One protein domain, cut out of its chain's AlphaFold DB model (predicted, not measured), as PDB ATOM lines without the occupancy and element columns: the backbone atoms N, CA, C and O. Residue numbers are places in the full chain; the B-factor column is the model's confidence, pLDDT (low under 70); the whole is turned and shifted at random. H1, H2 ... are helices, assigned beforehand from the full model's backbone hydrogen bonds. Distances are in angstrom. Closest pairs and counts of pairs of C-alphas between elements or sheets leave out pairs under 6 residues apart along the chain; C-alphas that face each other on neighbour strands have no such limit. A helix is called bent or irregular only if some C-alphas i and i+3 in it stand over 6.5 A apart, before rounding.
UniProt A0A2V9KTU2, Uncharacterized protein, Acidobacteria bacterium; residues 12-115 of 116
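AT A GLANCE: This is residues 12 to 115 of the 116 residues of an uncharacterized protein of Acidobacteria bacterium (UniProt A0A2V9KTU2). A compact helical cluster is built round H1, with H3 and H6 packed along it, H2 on H6, H4 slanting over H3 at one end, and short H5 on H1. The printed part has 104 residues, with six named helices, H1 to H6 in chain order, and no named strand: all helix. The radius of gyration of the C-alphas is 12.6 A and the spans are 35 by 29 by 22 A.

HOW THE PARTS SIT: H1, residues 12 to 27, touches H3, residues 50 to 60, at a shallow tilt of 23 degrees, the same way; C-alphas 22 and 56 are closest, 6.5 A apart. H1 touches H6, residues 99 to 113, at a steep tilt of 39 degrees, opposite ways; C-alphas 21 and 102 are closest, at 6.2 A. H2, residues 35 to 42, touches H6; C-alphas 38 and 106 are closest, at 6.2 A. H4, residues 67 to 80, touches H3 at a steep tilt of 50 degrees; C-alphas 58 and 77 are closest, at 6.7 A. H5, residues 89 to 92, touches H1; C-alphas 23 and 91 are closest, at 4.7 A. Every O i to N i+4 pair is within hydrogen-bond range in H1, H2, H3 and H6, and 8 of 10 in H4; H5 is too short for one.

IN THESE COORDINATES: H1 begins at C-alpha 12 (104.993, 117.698, 20.171) and is 22.8 A long. H4, 20.1 A, is only just irregular: C-alphas 72 and 75 are 6.8 A apart. H6, 22.0 A, ends at C-alpha 113 (105.192, 129.912, 13.023).

THE WHOLE: The C-alphas farthest apart, of Glu 68 and Ser 115, are 37.1 A apart. The printed part has no cut, and its links are short. Residues 114 to 115 have pLDDT under 70.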
ATOM      1  N   SER A  12     104.558 118.138  18.840       84.75
ATOM      2  CA  SER A  12     104.993 117.698  20.171       84.75
ATOM      3  C   SER A  12     106.266 118.405  20.646       84.75
ATOM      4  O   SER A  12     106.467 118.540  21.853       84.75
ATOM      5  N   HIS A  13     107.140 118.830  19.728       88.00
ATOM      6  CA  HIS A  13     108.337 119.598  20.059       88.00
ATOM      7  C   HIS A  13     107.984 121.052  20.392       88.00
ATOM      8  O   HIS A  13     108.375 121.535  21.452       88.00
ATOM      9  N   ILE A  14     107.152 121.699  19.567       90.88
ATOM     10  CA  ILE A  14     106.677 123.075  19.793       90.88
ATOM     11  C   ILE A  14     105.986 123.191  21.156       90.88
ATOM     12  O   ILE A  14     106.322 124.069  21.945       90.88
ATOM     13  N   LEU A  15     105.101 122.249  21.501       92.06
ATOM     14  CA  LEU A  15     104.419 122.231  22.803       92.06
ATOM     15  C   LEU A  15     105.389 122.121  23.989       92.06
ATOM     16  O   LEU A  15     105.149 122.695  25.057       92.06
ATOM     17  N   LYS A  16     106.490 121.375  23.831       91.88
ATOM     18  CA  LYS A  16     107.531 121.272  24.862       91.88
ATOM     19  C   LYS A  16     108.308 122.578  24.988       91.88
ATOM     20  O   LYS A  16     108.599 122.986  26.112       91.88
ATOM     21  N   ASP A  17     108.617 123.232  23.877       93.44
ATOM     22  CA  ASP A  17     109.346 124.498  23.872       93.44
ATOM     23  C   ASP A  17     108.499 125.647  24.432       93.44
ATOM     24  O   ASP A  17     108.975 126.373  25.307       93.44
ATOM     25  N   GLU A  18     107.221 125.743  24.048       94.62
ATOM     26  CA  GLU A  18     106.244 126.664  24.646       94.62
ATOM     27  C   GLU A  18     106.240 126.518  26.172       94.62
ATOM     28  O   GLU A  18     106.433 127.486  26.910       94.62
ATOM     29  N   ARG A  19     106.111 125.283  26.668       93.88
ATOM     30  CA  ARG A  19     106.109 124.986  28.104       93.88
ATOM     31  C   ARG A  19     107.417 125.375  28.790       93.88
ATOM     32  O   ARG A  19     107.393 125.928  29.890       93.88
ATOM     33  N   ARG A  20     108.567 125.114  28.163       94.00
ATOM     34  CA  ARG A  20     109.884 125.510  28.694       94.00
ATOM     35  C   ARG A  20     110.013 127.029  28.805       94.00
ATOM     36  O   ARG A  20     110.525 127.511  29.815       94.00
ATOM     37  N   VAL A  21     109.508 127.773  27.822       94.62
ATOM     38  CA  VAL A  21     109.447 129.240  27.875       94.62
ATOM     39  C   VAL A  21     108.526 129.701  29.004       94.62
ATOM     40  O   VAL A  21     108.922 130.558  29.792       94.62
ATOM     41  N   LEU A  22     107.342 129.103  29.160       94.81
ATOM     42  CA  LEU A  22     106.426 129.440  30.256       94.81
ATOM     43  C   LEU A  22     107.053 129.222  31.636       94.81
ATOM     44  O   LEU A  22     106.898 130.076  32.509       94.81
ATOM     45  N   ARG A  23     107.818 128.139  31.826       94.56
ATOM     46  CA  ARG A  23     108.578 127.899  33.065       94.56
ATOM     47  C   ARG A  23     109.569 129.027  33.348       94.56
ATOM     48  O   ARG A  23     109.562 129.576  34.448       94.56
ATOM     49  N   ALA A  24     110.333 129.445  32.338       94.00
ATOM     50  CA  ALA A  24     111.258 130.574  32.460       94.00
ATOM     51  C   ALA A  24     110.550 131.902  32.784       94.00
ATOM     52  O   ALA A  24     111.095 132.737  33.503       94.00
ATOM     53  N   LEU A  25     109.318 132.103  32.306       93.31
ATOM     54  CA  LEU A  25     108.514 133.286  32.633       93.31
ATOM     55  C   LEU A  25     107.928 133.239  34.051       93.31
ATOM     56  O   LEU A  25     107.791 134.287  34.692       93.31
ATOM     57  N   CYS A  26     107.573 132.047  34.535       92.56
ATOM     58  CA  CYS A  26     107.012 131.839  35.867       92.56
ATOM     59  C   CYS A  26     108.078 131.936  36.963       92.56
ATOM     60  O   CYS A  26     107.840 132.586  37.981       92.56
ATOM     61  N   GLN A  27     109.239 131.311  36.746       91.00
ATOM     62  CA  GLN A  27     110.315 131.214  37.735       91.00
ATOM     63  C   GLN A  27     111.389 132.297  37.597       91.00
ATOM     64  O   GLN A  27     112.058 132.620  38.577       91.00
ATOM     65  N   GLY A  28     111.545 132.867  36.401       89.25
ATOM     66  CA  GLY A  28     112.703 133.688  36.057       89.25
ATOM     67  C   GLY A  28     113.929 132.832  35.734       89.25
ATOM     68  O   GLY A  28     113.973 131.636  35.993       89.25
ATOM     69  N   THR A  29     114.952 133.449  35.149       90.75
ATOM     70  CA  THR A  29     116.233 132.775  34.886       90.75
ATOM     71  C   THR A  29     117.293 133.235  35.885       90.75
ATOM     72  O   THR A  29     117.131 134.296  36.498       90.75
ATOM     73  N   PRO A  30     118.415 132.507  36.038       87.38
ATOM     74  CA  PRO A  30     119.479 132.914  36.957       87.38
ATOM     75  C   PRO A  30     120.060 134.305  36.653       87.38
ATOM     76  O   PRO A  30     120.568 134.964  37.553       87.38
ATOM     77  N   GLN A  31     119.980 134.766  35.399       90.25
ATOM     78  CA  GLN A  31     120.474 136.077  34.958       90.25
ATOM     79  C   GLN A  31     119.359 137.140  34.857       90.25
ATOM     80  O   GLN A  31     119.567 138.211  34.284       90.25
ATOM     81  N   GLY A  32     118.171 136.851  35.395       87.12
ATOM     82  CA  GLY A  32     117.034 137.766  35.452       87.12
ATOM     83  C   GLY A  32     115.843 137.336  34.596       87.12
ATOM     84  O   GLY A  32     115.721 136.194  34.153       87.12
ATOM     85  N   SER A  33     114.917 138.264  34.386       88.31
ATOM     86  CA  SER A  33     113.674 137.991  33.671       88.31
ATOM     87  C   SER A  33     113.826 138.054  32.153       88.31
ATOM     88  O   SER A  33     114.549 138.892  31.609       88.31
ATOM     89  N   VAL A  34     113.074 137.188  31.473       93.19
ATOM     90  CA  VAL A  34     112.882 137.182  30.014       93.19
ATOM     91  C   VAL A  34     111.484 137.659  29.609       93.19
ATOM     92  O   VAL A  34     111.124 137.596  28.436       93.19
ATOM     93  N   ARG A  35     110.678 138.164  30.557       93.62
ATOM     94  CA  ARG A  35     109.285 138.576  30.308       93.62
ATOM     95  C   ARG A  35     109.160 139.696  29.292       93.62
ATOM     96  O   ARG A  35     108.267 139.641  28.453       93.62
ATOM     97  N   ALA A  36     110.044 140.691  29.344       92.12
ATOM     98  CA  ALA A  36     110.043 141.790  28.381       92.12
ATOM     99  C   ALA A  36     110.311 141.279  26.955       92.12
ATOM    100  O   ALA A  36     109.540 141.570  26.044       92.12
ATOM    101  N   THR A  37     111.344 140.448  26.793       93.44
ATOM    102  CA  THR A  37     111.710 139.821  25.516       93.44
ATOM    103  C   THR A  37     110.585 138.930  24.989       93.44
ATOM    104  O   THR A  37     110.184 139.050  23.834       93.44
ATOM    105  N   ALA A  38     110.013 138.078  25.845       94.31
ATOM    106  CA  ALA A  38     108.896 137.213  25.478       94.31
ATOM    107  C   ALA A  38     107.653 138.016  25.085       94.31
ATOM    108  O   ALA A  38     107.000 137.689  24.100       94.31
ATOM    109  N   ARG A  39     107.345 139.097  25.812       94.19
ATOM    110  CA  ARG A  39     106.238 139.998  25.478       94.19
ATOM    111  C   ARG A  39     106.423 140.633  24.107       94.19
ATOM    112  O   ARG A  39     105.453 140.721  23.370       94.19
ATOM    113  N   ASP A  40     107.619 141.098  23.775       93.50
ATOM    114  CA  ASP A  40     107.866 141.751  22.488       93.50
ATOM    115  C   ASP A  40     107.756 140.762  21.317       93.50
ATOM    116  O   ASP A  40     107.053 141.013  20.338       93.50
ATOM    117  N   ILE A  41     108.374 139.590  21.474       94.12
ATOM    118  CA  ILE A  41     108.523 138.595  20.410       94.12
ATOM    119  C   ILE A  41     107.259 137.748  20.225       94.12
ATOM    120  O   ILE A  41     106.828 137.528  19.093       94.12
ATOM    121  N   LEU A  42     106.652 137.282  21.319       94.25
ATOM    122  CA  LEU A  42     105.535 136.330  21.293       94.25
ATOM    123  C   LEU A  42     104.158 136.995  21.391       94.25
ATOM    124  O   LEU A  42     103.154 136.290  21.408       94.25
ATOM    125  N   ARG A  43     104.051 138.335  21.401       89.38
ATOM    126  CA  ARG A  43     102.729 139.007  21.429       89.38
ATOM    127  C   ARG A  43     101.800 138.594  20.285       89.38
ATOM    128  O   ARG A  43     100.589 138.658  20.444       89.38
ATOM    129  N   ALA A  44     102.374 138.264  19.131       87.12
ATOM    130  CA  ALA A  44     101.655 137.884  17.918       87.12
ATOM    131  C   ALA A  44     101.834 136.395  17.586       87.12
ATOM    132  O   ALA A  44     101.408 135.947  16.526       87.12
ATOM    133  N   TYR A  45     102.486 135.641  18.475       91.19
ATOM    134  CA  TYR A  45     102.686 134.210  18.310       91.19
ATOM    135  C   TYR A  45     101.364 133.471  18.526       91.19
ATOM    136  O   TYR A  45     100.637 133.741  19.489       91.19
ATOM    137  N   ARG A  46     101.052 132.536  17.624       91.19
ATOM    138  CA  ARG A  46      99.869 131.690  17.730       91.19
ATOM    139  C   ARG A  46     100.230 130.418  18.487       91.19
ATOM    140  O   ARG A  46     100.808 129.493  17.933       91.19
ATOM    141  N   TRP A  47      99.827 130.374  19.746       92.06
ATOM    142  CA  TRP A  47     100.050 129.218  20.601       92.06
ATOM    143  C   TRP A  47      99.307 127.987  20.085       92.06
ATOM    144  O   TRP A  47      98.157 128.078  19.637       92.06
ATOM    145  N   ARG A  48      99.963 126.829  20.168       91.56
ATOM    146  CA  ARG A  48      99.377 125.538  19.783       91.56
ATOM    147  C   ARG A  48      98.411 125.028  20.838       91.56
ATOM    148  O   ARG A  48      97.359 124.491  20.500       91.56
ATOM    149  N   GLU A  49      98.740 125.266  22.100       90.50
ATOM    150  CA  GLU A  49      97.903 124.927  23.244       90.50
ATOM    151  C   GLU A  49      97.236 126.193  23.817       90.50
ATOM    152  O   GLU A  49      97.935 127.089  24.307       90.50
ATOM    153  N   PRO A  50      95.890 126.292  23.812       91.19
ATOM    154  CA  PRO A  50      95.172 127.432  24.382       91.19
ATOM    155  C   PRO A  50      95.539 127.717  25.841       91.19
ATOM    156  O   PRO A  50      95.631 128.879  26.241       91.19
ATOM    157  N   LEU A  51      95.799 126.669  26.633       91.50
ATOM    158  CA  LEU A  51      96.270 126.834  28.005       91.50
ATOM    159  C   LEU A  51      97.599 127.605  28.056       91.50
ATOM    160  O   LEU A  51      97.749 128.505  28.882       91.50
ATOM    161  N   HIS A  52      98.548 127.300  27.167       93.81
ATOM    162  CA  HIS A  52      99.845 127.973  27.145       93.81
ATOM    163  C   HIS A  52      99.708 129.472  26.843       93.81
ATOM    164  O   HIS A  52     100.325 130.290  27.530       93.81
ATOM    165  N   GLN A  53      98.831 129.846  25.902       94.00
ATOM    166  CA  GLN A  53      98.519 131.254  25.633       94.00
ATOM    167  C   GLN A  53      97.990 131.964  26.881       94.00
ATOM    168  O   GLN A  53      98.437 133.059  27.223       94.00
ATOM    169  N   VAL A  54      97.032 131.348  27.575       93.56
ATOM    170  CA  VAL A  54      96.409 131.966  28.747       93.56
ATOM    171  C   VAL A  54      97.413 132.092  29.892       93.56
ATOM    172  O   VAL A  54      97.452 133.136  30.544       93.56
ATOM    173  N   VAL A  55      98.269 131.090  30.114       93.81
ATOM    174  CA  VAL A  55      99.360 131.176  31.098       93.81
ATOM    175  C   VAL A  55     100.307 132.322  30.742       93.81
ATOM    176  O   VAL A  55     100.605 133.140  31.610       93.81
ATOM    177  N   PHE A  56     100.719 132.444  29.479       95.06
ATOM    178  CA  PHE A  56     101.561 133.545  29.010       95.06
ATOM    179  C   PHE A  56     100.936 134.917  29.293       95.06
ATOM    180  O   PHE A  56     101.560 135.763  29.936       95.06
ATOM    181  N   GLU A  57      99.685 135.128  28.875       93.56
ATOM    182  CA  GLU A  57      98.960 136.382  29.103       93.56
ATOM    183  C   GLU A  57      98.836 136.709  30.596       93.56
ATOM    184  O   GLU A  57      99.050 137.849  31.020       93.56
ATOM    185  N   VAL A  58      98.500 135.706  31.409       93.94
ATOM    186  CA  VAL A  58      98.321 135.877  32.850       93.94
ATOM    187  C   VAL A  58      99.642 136.223  33.529       93.94
ATOM    188  O   VAL A  58      99.666 137.167  34.320       93.94
ATOM    189  N   VAL A  59     100.724 135.506  33.214       93.56
ATOM    190  CA  VAL A  59     102.059 135.724  33.790       93.56
ATOM    191  C   VAL A  59     102.595 137.106  33.423       93.56
ATOM    192  O   VAL A  59     103.082 137.819  34.299       93.56
ATOM    193  N   LEU A  60     102.446 137.532  32.166       92.50
ATOM    194  CA  LEU A  60     102.847 138.876  31.739       92.50
ATOM    195  C   LEU A  60     101.987 139.989  32.353       92.50
ATOM    196  O   LEU A  60     102.454 141.116  32.502       92.50
ATOM    197  N   GLY A  61     100.741 139.685  32.722       91.44
ATOM    198  CA  GLY A  61      99.858 140.608  33.430       91.44
ATOM    199  C   GLY A  61     100.116 140.704  34.939       91.44
ATOM    200  O   GLY A  61      99.442 141.487  35.617       91.44
ATOM    201  N   ILE A  62     101.014 139.895  35.512       91.19
ATOM    202  CA  ILE A  62     101.396 139.990  36.926       91.19
ATOM    203  C   ILE A  62     102.534 141.021  37.043       91.19
ATOM    204  O   ILE A  62     103.587 140.829  36.439       91.19
ATOM    205  N   PRO A  63     102.364 142.100  37.832       86.50
ATOM    206  CA  PRO A  63     103.321 143.213  37.887       86.50
ATOM    207  C   PRO A  63     104.641 142.872  38.597       86.50
ATOM    208  O   PRO A  63     105.533 143.709  38.658       86.50
ATOM    209  N   THR A  64     104.758 141.670  39.163       88.12
ATOM    210  CA  THR A  64     105.942 141.201  39.882       88.12
ATOM    211  C   THR A  64     106.507 139.943  39.247       88.12
ATOM    212  O   THR A  64     105.776 139.089  38.738       88.12
ATOM    213  N   GLU A  65     107.825 139.830  39.313       84.44
ATOM    214  CA  GLU A  65     108.610 138.711  38.798       84.44
ATOM    215  C   GLU A  65     108.989 137.730  39.915       84.44
ATOM    216  O   GLU A  65     109.620 136.715  39.648       84.44
ATOM    217  N   ALA A  66     108.570 138.010  41.157       88.31
ATOM    218  CA  ALA A  66     108.793 137.137  42.300       88.31
ATOM    219  C   ALA A  66     108.028 135.810  42.114       88.31
ATOM    220  O   ALA A  66     106.788 135.824  42.088       88.31
ATOM    221  N   PRO A  67     108.722 134.663  42.006       87.31
ATOM    222  CA  PRO A  67     108.103 133.387  41.653       87.31
ATOM    223  C   PRO A  67     107.056 132.936  42.678       87.31
ATOM    224  O   PRO A  67     106.032 132.374  42.301       87.31
ATOM    225  N   GLU A  68     107.245 133.252  43.961       89.81
ATOM    226  CA  GLU A  68     106.277 132.978  45.033       89.81
ATOM    227  C   GLU A  68     104.932 133.700  44.832       89.81
ATOM    228  O   GLU A  68     103.852 133.121  45.007       89.81
ATOM    229  N   VAL A  69     104.980 134.959  44.392       90.69
ATOM    230  CA  VAL A  69     103.786 135.767  44.145       90.69
ATOM    231  C   VAL A  69     103.112 135.321  42.856       90.69
ATOM    232  O   VAL A  69     101.884 135.239  42.799       90.69
ATOM    233  N   VAL A  70     103.902 135.001  41.831       92.06
ATOM    234  CA  VAL A  70     103.396 134.479  40.560       92.06
ATOM    235  C   VAL A  70     102.679 133.154  40.802       92.06
ATOM    236  O   VAL A  70     101.537 133.016  40.376       92.06
ATOM    237  N   ARG A  71     103.271 132.238  41.577       91.69
ATOM    238  CA  ARG A  71     102.662 130.953  41.958       91.69
ATOM    239  C   ARG A  71     101.349 131.112  42.711       91.69
ATOM    240  O   ARG A  71     100.416 130.357  42.472       91.69
ATOM    241  N   THR A  72     101.244 132.128  43.563       91.25
ATOM    242  CA  THR A  72     100.013 132.406  44.316       91.25
ATOM    243  C   THR A  72      98.926 133.046  43.440       91.25
ATOM    244  O   THR A  72      97.745 132.734  43.577       91.25
ATOM    245  N   GLN A  73      99.294 133.949  42.522       92.38
ATOM    246  CA  GLN A  73      98.328 134.689  41.697       92.38
ATOM    247  C   GLN A  73      97.886 133.950  40.430       92.38
ATOM    248  O   GLN A  73      96.747 134.132  39.991       92.38
ATOM    249  N   LEU A  74      98.769 133.149  39.829       91.81
ATOM    250  CA  LEU A  74      98.514 132.414  38.592       91.81
ATOM    251  C   LEU A  74      97.232 131.560  38.657       91.81
ATOM    252  O   LEU A  74      96.354 131.806  37.830       91.81
ATOM    253  N   PRO A  75      97.026 130.652  39.637       91.44
ATOM    254  CA  PRO A  75      95.851 129.772  39.657       91.44
ATOM    255  C   PRO A  75      94.535 130.545  39.780       91.44
ATOM    256  O   PRO A  75      93.566 130.259  39.073       91.44
ATOM    257  N   ALA A  76      94.503 131.585  40.620       92.00
ATOM    258  CA  ALA A  76      93.320 132.425  40.787       92.00
ATOM    259  C   ALA A  76      92.947 133.156  39.485       92.00
ATOM    260  O   ALA A  76      91.768 133.322  39.167       92.00
ATOM    261  N   ARG A  77      93.947 133.592  38.709       93.25
ATOM    262  CA  ARG A  77      93.735 134.248  37.413       93.25
ATOM    263  C   ARG A  77      93.359 133.254  36.310       93.25
ATOM    264  O   ARG A  77      92.472 133.574  35.523       93.25
ATOM    265  N   LEU A  78      93.956 132.060  36.286       93.00
ATOM    266  CA  LEU A  78      93.595 130.980  35.358       93.00
ATOM    267  C   LEU A  78      92.151 130.509  35.571       93.00
ATOM    268  O   LEU A  78      91.382 130.432  34.615       93.00
ATOM    269  N   THR A  79      91.734 130.336  36.827       92.19
ATOM    270  CA  THR A  79      90.348 129.990  37.184       92.19
ATOM    271  C   THR A  79      89.355 131.007  36.613       92.19
ATOM    272  O   THR A  79      88.370 130.634  35.981       92.19
ATOM    273  N   ARG A  80      89.641 132.312  36.746       92.19
ATOM    274  CA  ARG A  80      88.805 133.393  36.180       92.19
ATOM    275  C   ARG A  80      88.768 133.403  34.651       92.19
ATOM    276  O   ARG A  80      87.841 133.962  34.075       92.19
ATOM    277  N   LYS A  81      89.775 132.819  34.002       90.19
ATOM    278  CA  LYS A  81      89.862 132.651  32.546       90.19
ATOM    279  C   LYS A  81      89.216 131.348  32.056       90.19
ATOM    280  O   LYS A  81      89.236 131.103  30.857       90.19
ATOM    281  N   GLY A  82      88.634 130.542  32.950       91.12
ATOM    282  CA  GLY A  82      87.980 129.275  32.609       91.12
ATOM    283  C   GLY A  82      88.887 128.046  32.698       91.12
ATOM    284  O   GLY A  82      88.504 126.987  32.217       91.12
ATOM    285  N   PHE A  83      90.057 128.166  33.332       90.88
ATOM    286  CA  PHE A  83      91.039 127.089  33.485       90.88
ATOM    287  C   PHE A  83      91.279 126.756  34.975       90.88
ATOM    288  O   PHE A  83      92.330 127.103  35.517       90.88
ATOM    289  N   PRO A  84      90.301 126.149  35.678       86.38
ATOM    290  CA  PRO A  84      90.442 125.786  37.092       86.38
ATOM    291  C   PRO A  84      91.313 124.539  37.321       86.38
ATOM    292  O   PRO A  84      91.936 124.428  38.370       86.38
ATOM    293  N   ASP A  85      91.378 123.629  36.346       86.56
ATOM    294  CA  ASP A  85      91.986 122.290  36.470       86.56
ATOM    295  C   ASP A  85      93.430 122.238  35.932       86.56
ATOM    296  O   ASP A  85      93.877 121.267  35.327       86.56
ATOM    297  N   VAL A  86      94.162 123.344  36.073       86.69
ATOM    298  CA  VAL A  86      95.529 123.451  35.552       86.69
ATOM    299  C   VAL A  86      96.518 123.012  36.611       86.69
ATOM    300  O   VAL A  86      96.584 123.611  37.687       86.69
ATOM    301  N   ASP A  87      97.361 122.043  36.260       88.44
ATOM    302  CA  ASP A  87      98.554 121.727  37.035       88.44
ATOM    303  C   ASP A  87      99.574 122.862  36.885       88.44
ATOM    304  O   ASP A  87     100.408 122.892  35.980       88.44
ATOM    305  N   ILE A  88      99.445 123.877  37.741       88.50
ATOM    306  CA  ILE A  88     100.362 125.018  37.729       88.50
ATOM    307  C   ILE A  88     101.771 124.615  38.160       88.50
ATOM    308  O   ILE A  88     102.733 125.280  37.784       88.50
ATOM    309  N   GLU A  89     101.890 123.541  38.939       89.56
ATOM    310  CA  GLU A  89     103.141 123.058  39.514       89.56
ATOM    311  C   GLU A  89     104.126 122.637  38.420       89.56
ATOM    312  O   GLU A  89     105.317 122.926  38.547       89.56
ATOM    313  N   ASP A  90     103.640 122.093  37.298       88.75
ATOM    314  CA  ASP A  90     104.440 121.844  36.095       88.75
ATOM    315  C   ASP A  90     105.197 123.104  35.622       88.75
ATOM    316  O   ASP A  90     106.380 123.026  35.270       88.75
ATOM    317  N   PHE A  91     104.576 124.291  35.681       89.69
ATOM    318  CA  PHE A  91     105.211 125.555  35.280       89.69
ATOM    319  C   PHE A  91     106.205 126.106  36.315       89.69
ATOM    320  O   PHE A  91     107.007 126.981  35.987       89.69
ATOM    321  N   PHE A  92     106.187 125.586  37.545       90.00
ATOM    322  CA  PHE A  92     107.144 125.919  38.605       90.00
ATOM    323  C   PHE A  92     108.134 124.780  38.887       90.00
ATOM    324  O   PHE A  92     108.828 124.799  39.906       90.00
ATOM    325  N   MET A  93     108.252 123.799  37.989       88.94
ATOM    326  CA  MET A  93     109.331 122.820  38.066       88.94
ATOM    327  C   MET A  93     110.671 123.471  37.702       88.94
ATOM    328  O   MET A  93     110.728 124.162  36.683       88.94
ATOM    329  N   PRO A  94     111.756 123.203  38.457       86.12
ATOM    330  CA  PRO A  94     113.083 123.730  38.157       86.12
ATOM    331  C   PRO A  94     113.475 123.527  36.691       86.12
ATOM    332  O   PRO A  94     113.384 122.417  36.159       86.12
ATOM    333  N   HIS A  95     113.951 124.592  36.049       87.62
ATOM    334  CA  HIS A  95     114.488 124.536  34.694       87.62
ATOM    335  C   HIS A  95     115.983 124.860  34.661       87.62
ATOM    336  O   HIS A  95     116.487 125.678  35.425       87.62
ATOM    337  N   GLY A  96     116.695 124.257  33.706       87.81
ATOM    338  CA  GLY A  96     118.114 124.535  33.452       87.81
ATOM    339  C   GLY A  96     118.376 125.681  32.468       87.81
ATOM    340  O   GLY A  96     119.513 125.856  32.047       87.81
ATOM    341  N   LEU A  97     117.344 126.419  32.039       91.62
ATOM    342  CA  LEU A  97     117.509 127.504  31.067       91.62
ATOM    343  C   LEU A  97     118.231 128.709  31.677       91.62
ATOM    344  O   LEU A  97     117.788 129.266  32.685       91.62
ATOM    345  N   SER A  98     119.304 129.141  31.015       93.81
ATOM    346  CA  SER A  98     119.844 130.488  31.183       93.81
ATOM    347  C   SER A  98     118.943 131.507  30.483       93.81
ATOM    348  O   SER A  98     118.094 131.150  29.660       93.81
ATOM    349  N   LYS A  99     119.149 132.794  30.774       93.25
ATOM    350  CA  LYS A  99     118.469 133.889  30.071       93.25
ATOM    351  C   LYS A  99     118.636 133.789  28.557       93.25
ATOM    352  O   LYS A  99     117.651 133.850  27.831       93.25
ATOM    353  N   GLU A 100     119.865 133.593  28.092       93.94
ATOM    354  CA  GLU A 100     120.191 133.525  26.664       93.94
ATOM    355  C   GLU A 100     119.508 132.337  25.976       93.94
ATOM    356  O   GLU A 100     118.950 132.494  24.890       93.94
ATOM    357  N   GLU A 101     119.486 131.170  26.629       94.62
ATOM    358  CA  GLU A 101     118.810 129.975  26.115       94.62
ATOM    359  C   GLU A 101     117.290 130.169  26.064       94.62
ATOM    360  O   GLU A 101     116.653 129.803  25.077       94.62
ATOM    361  N   ALA A 102     116.700 130.785  27.092       94.62
ATOM    362  CA  ALA A 102     115.275 131.102  27.106       94.62
ATOM    363  C   ALA A 102     114.909 132.115  26.008       94.62
ATOM    364  O   ALA A 102     113.927 131.927  25.296       94.62
ATOM    365  N   GLU A 103     115.713 133.163  25.820       94.94
ATOM    366  CA  GLU A 103     115.513 134.135  24.742       94.94
ATOM    367  C   GLU A 103     115.718 133.526  23.351       94.94
ATOM    368  O   GLU A 103     115.024 133.918  22.410       94.94
ATOM    369  N   ARG A 104     116.640 132.565  23.198       95.19
ATOM    370  CA  ARG A 104     116.798 131.814  21.946       95.19
ATOM    371  C   ARG A 104     115.551 130.988  21.653       95.19
ATOM    372  O   ARG A 104     115.001 131.153  20.570       95.19
ATOM    373  N   LEU A 105     115.053 130.227  22.627       94.50
ATOM    374  CA  LEU A 105     113.819 129.445  22.488       94.50
ATOM    375  C   LEU A 105     112.611 130.321  22.136       94.50
ATOM    376  O   LEU A 105     111.815 129.969  21.275       94.50
ATOM    377  N   ILE A 106     112.493 131.495  22.761       94.81
ATOM    378  CA  ILE A 106     111.451 132.483  22.443       94.81
ATOM    379  C   ILE A 106     111.502 132.891  20.960       94.81
ATOM    380  O   ILE A 106     110.461 133.013  20.315       94.81
ATOM    381  N   ARG A 107     112.704 133.111  20.411       94.06
ATOM    382  CA  ARG A 107     112.876 133.428  18.985       94.06
ATOM    383  C   ARG A 107     112.521 132.225  18.115       94.06
ATOM    384  O   ARG A 107     111.708 132.378  17.216       94.06
ATOM    385  N   GLU A 108     113.054 131.048  18.436       92.69
ATOM    386  CA  GLU A 108     112.799 129.803  17.696       92.69
ATOM    387  C   GLU A 108     111.299 129.486  17.595       92.69
ATOM    388  O   GLU A 108     110.822 129.176  16.506       92.69
ATOM    389  N   LEU A 109     110.533 129.665  18.679       91.94
ATOM    390  CA  LEU A 109     109.072 129.519  18.663       91.94
ATOM    391  C   LEU A 109     108.416 130.456  17.642       91.94
ATOM    392  O   LEU A 109     107.672 130.003  16.777       91.94
ATOM    393  N   ARG A 110     108.715 131.758  17.676       91.25
ATOM    394  CA  ARG A 110     108.176 132.705  16.685       91.25
ATOM    395  C   ARG A 110     108.563 132.324  15.250       91.25
ATOM    396  O   ARG A 110     107.731 132.421  14.348       91.25
ATOM    397  N   ASP A 111     109.810 131.928  15.032       88.94
ATOM    398  CA  ASP A 111     110.316 131.567  13.708       88.94
ATOM    399  C   ASP A 111     109.668 130.263  13.183       88.94
ATOM    400  O   ASP A 111     109.380 130.158  11.989       88.94
ATOM    401  N   SER A 112     109.306 129.327  14.074       83.06
ATOM    402  CA  SER A 112     108.544 128.116  13.720       83.06
ATOM    403  C   SER A 112     107.121 128.391  13.213       83.06
ATOM    404  O   SER A 112     106.625 127.637  12.382       83.06
ATOM    405  N   GLU A 113     106.482 129.501  13.613       72.75
ATOM    406  CA  GLU A 113     105.192 129.912  13.023       72.75
ATOM    407  C   GLU A 113     105.362 130.543  11.645       72.75
ATOM    408  O   GLU A 113     104.464 130.455  10.814       72.75
ATOM    409  N   SER A 114     106.501 131.193  11.389       60.41
ATOM    410  CA  SER A 114     106.733 131.910  10.126       60.41
ATOM    411  C   SER A 114     106.984 130.966   8.944       60.41
ATOM    412  O   SER A 114     107.004 131.416   7.801       60.41
ATOM    413  N   SER A 115     107.172 129.671   9.215       53.72
ATOM    414  CA  SER A 115     107.362 128.627   8.201       53.72
ATOM    415  C   SER A 115     106.078 127.843   7.873       53.72
ATOM    416  O   SER A 115     106.160 126.859   7.138       53.72
TER     417      SER A 115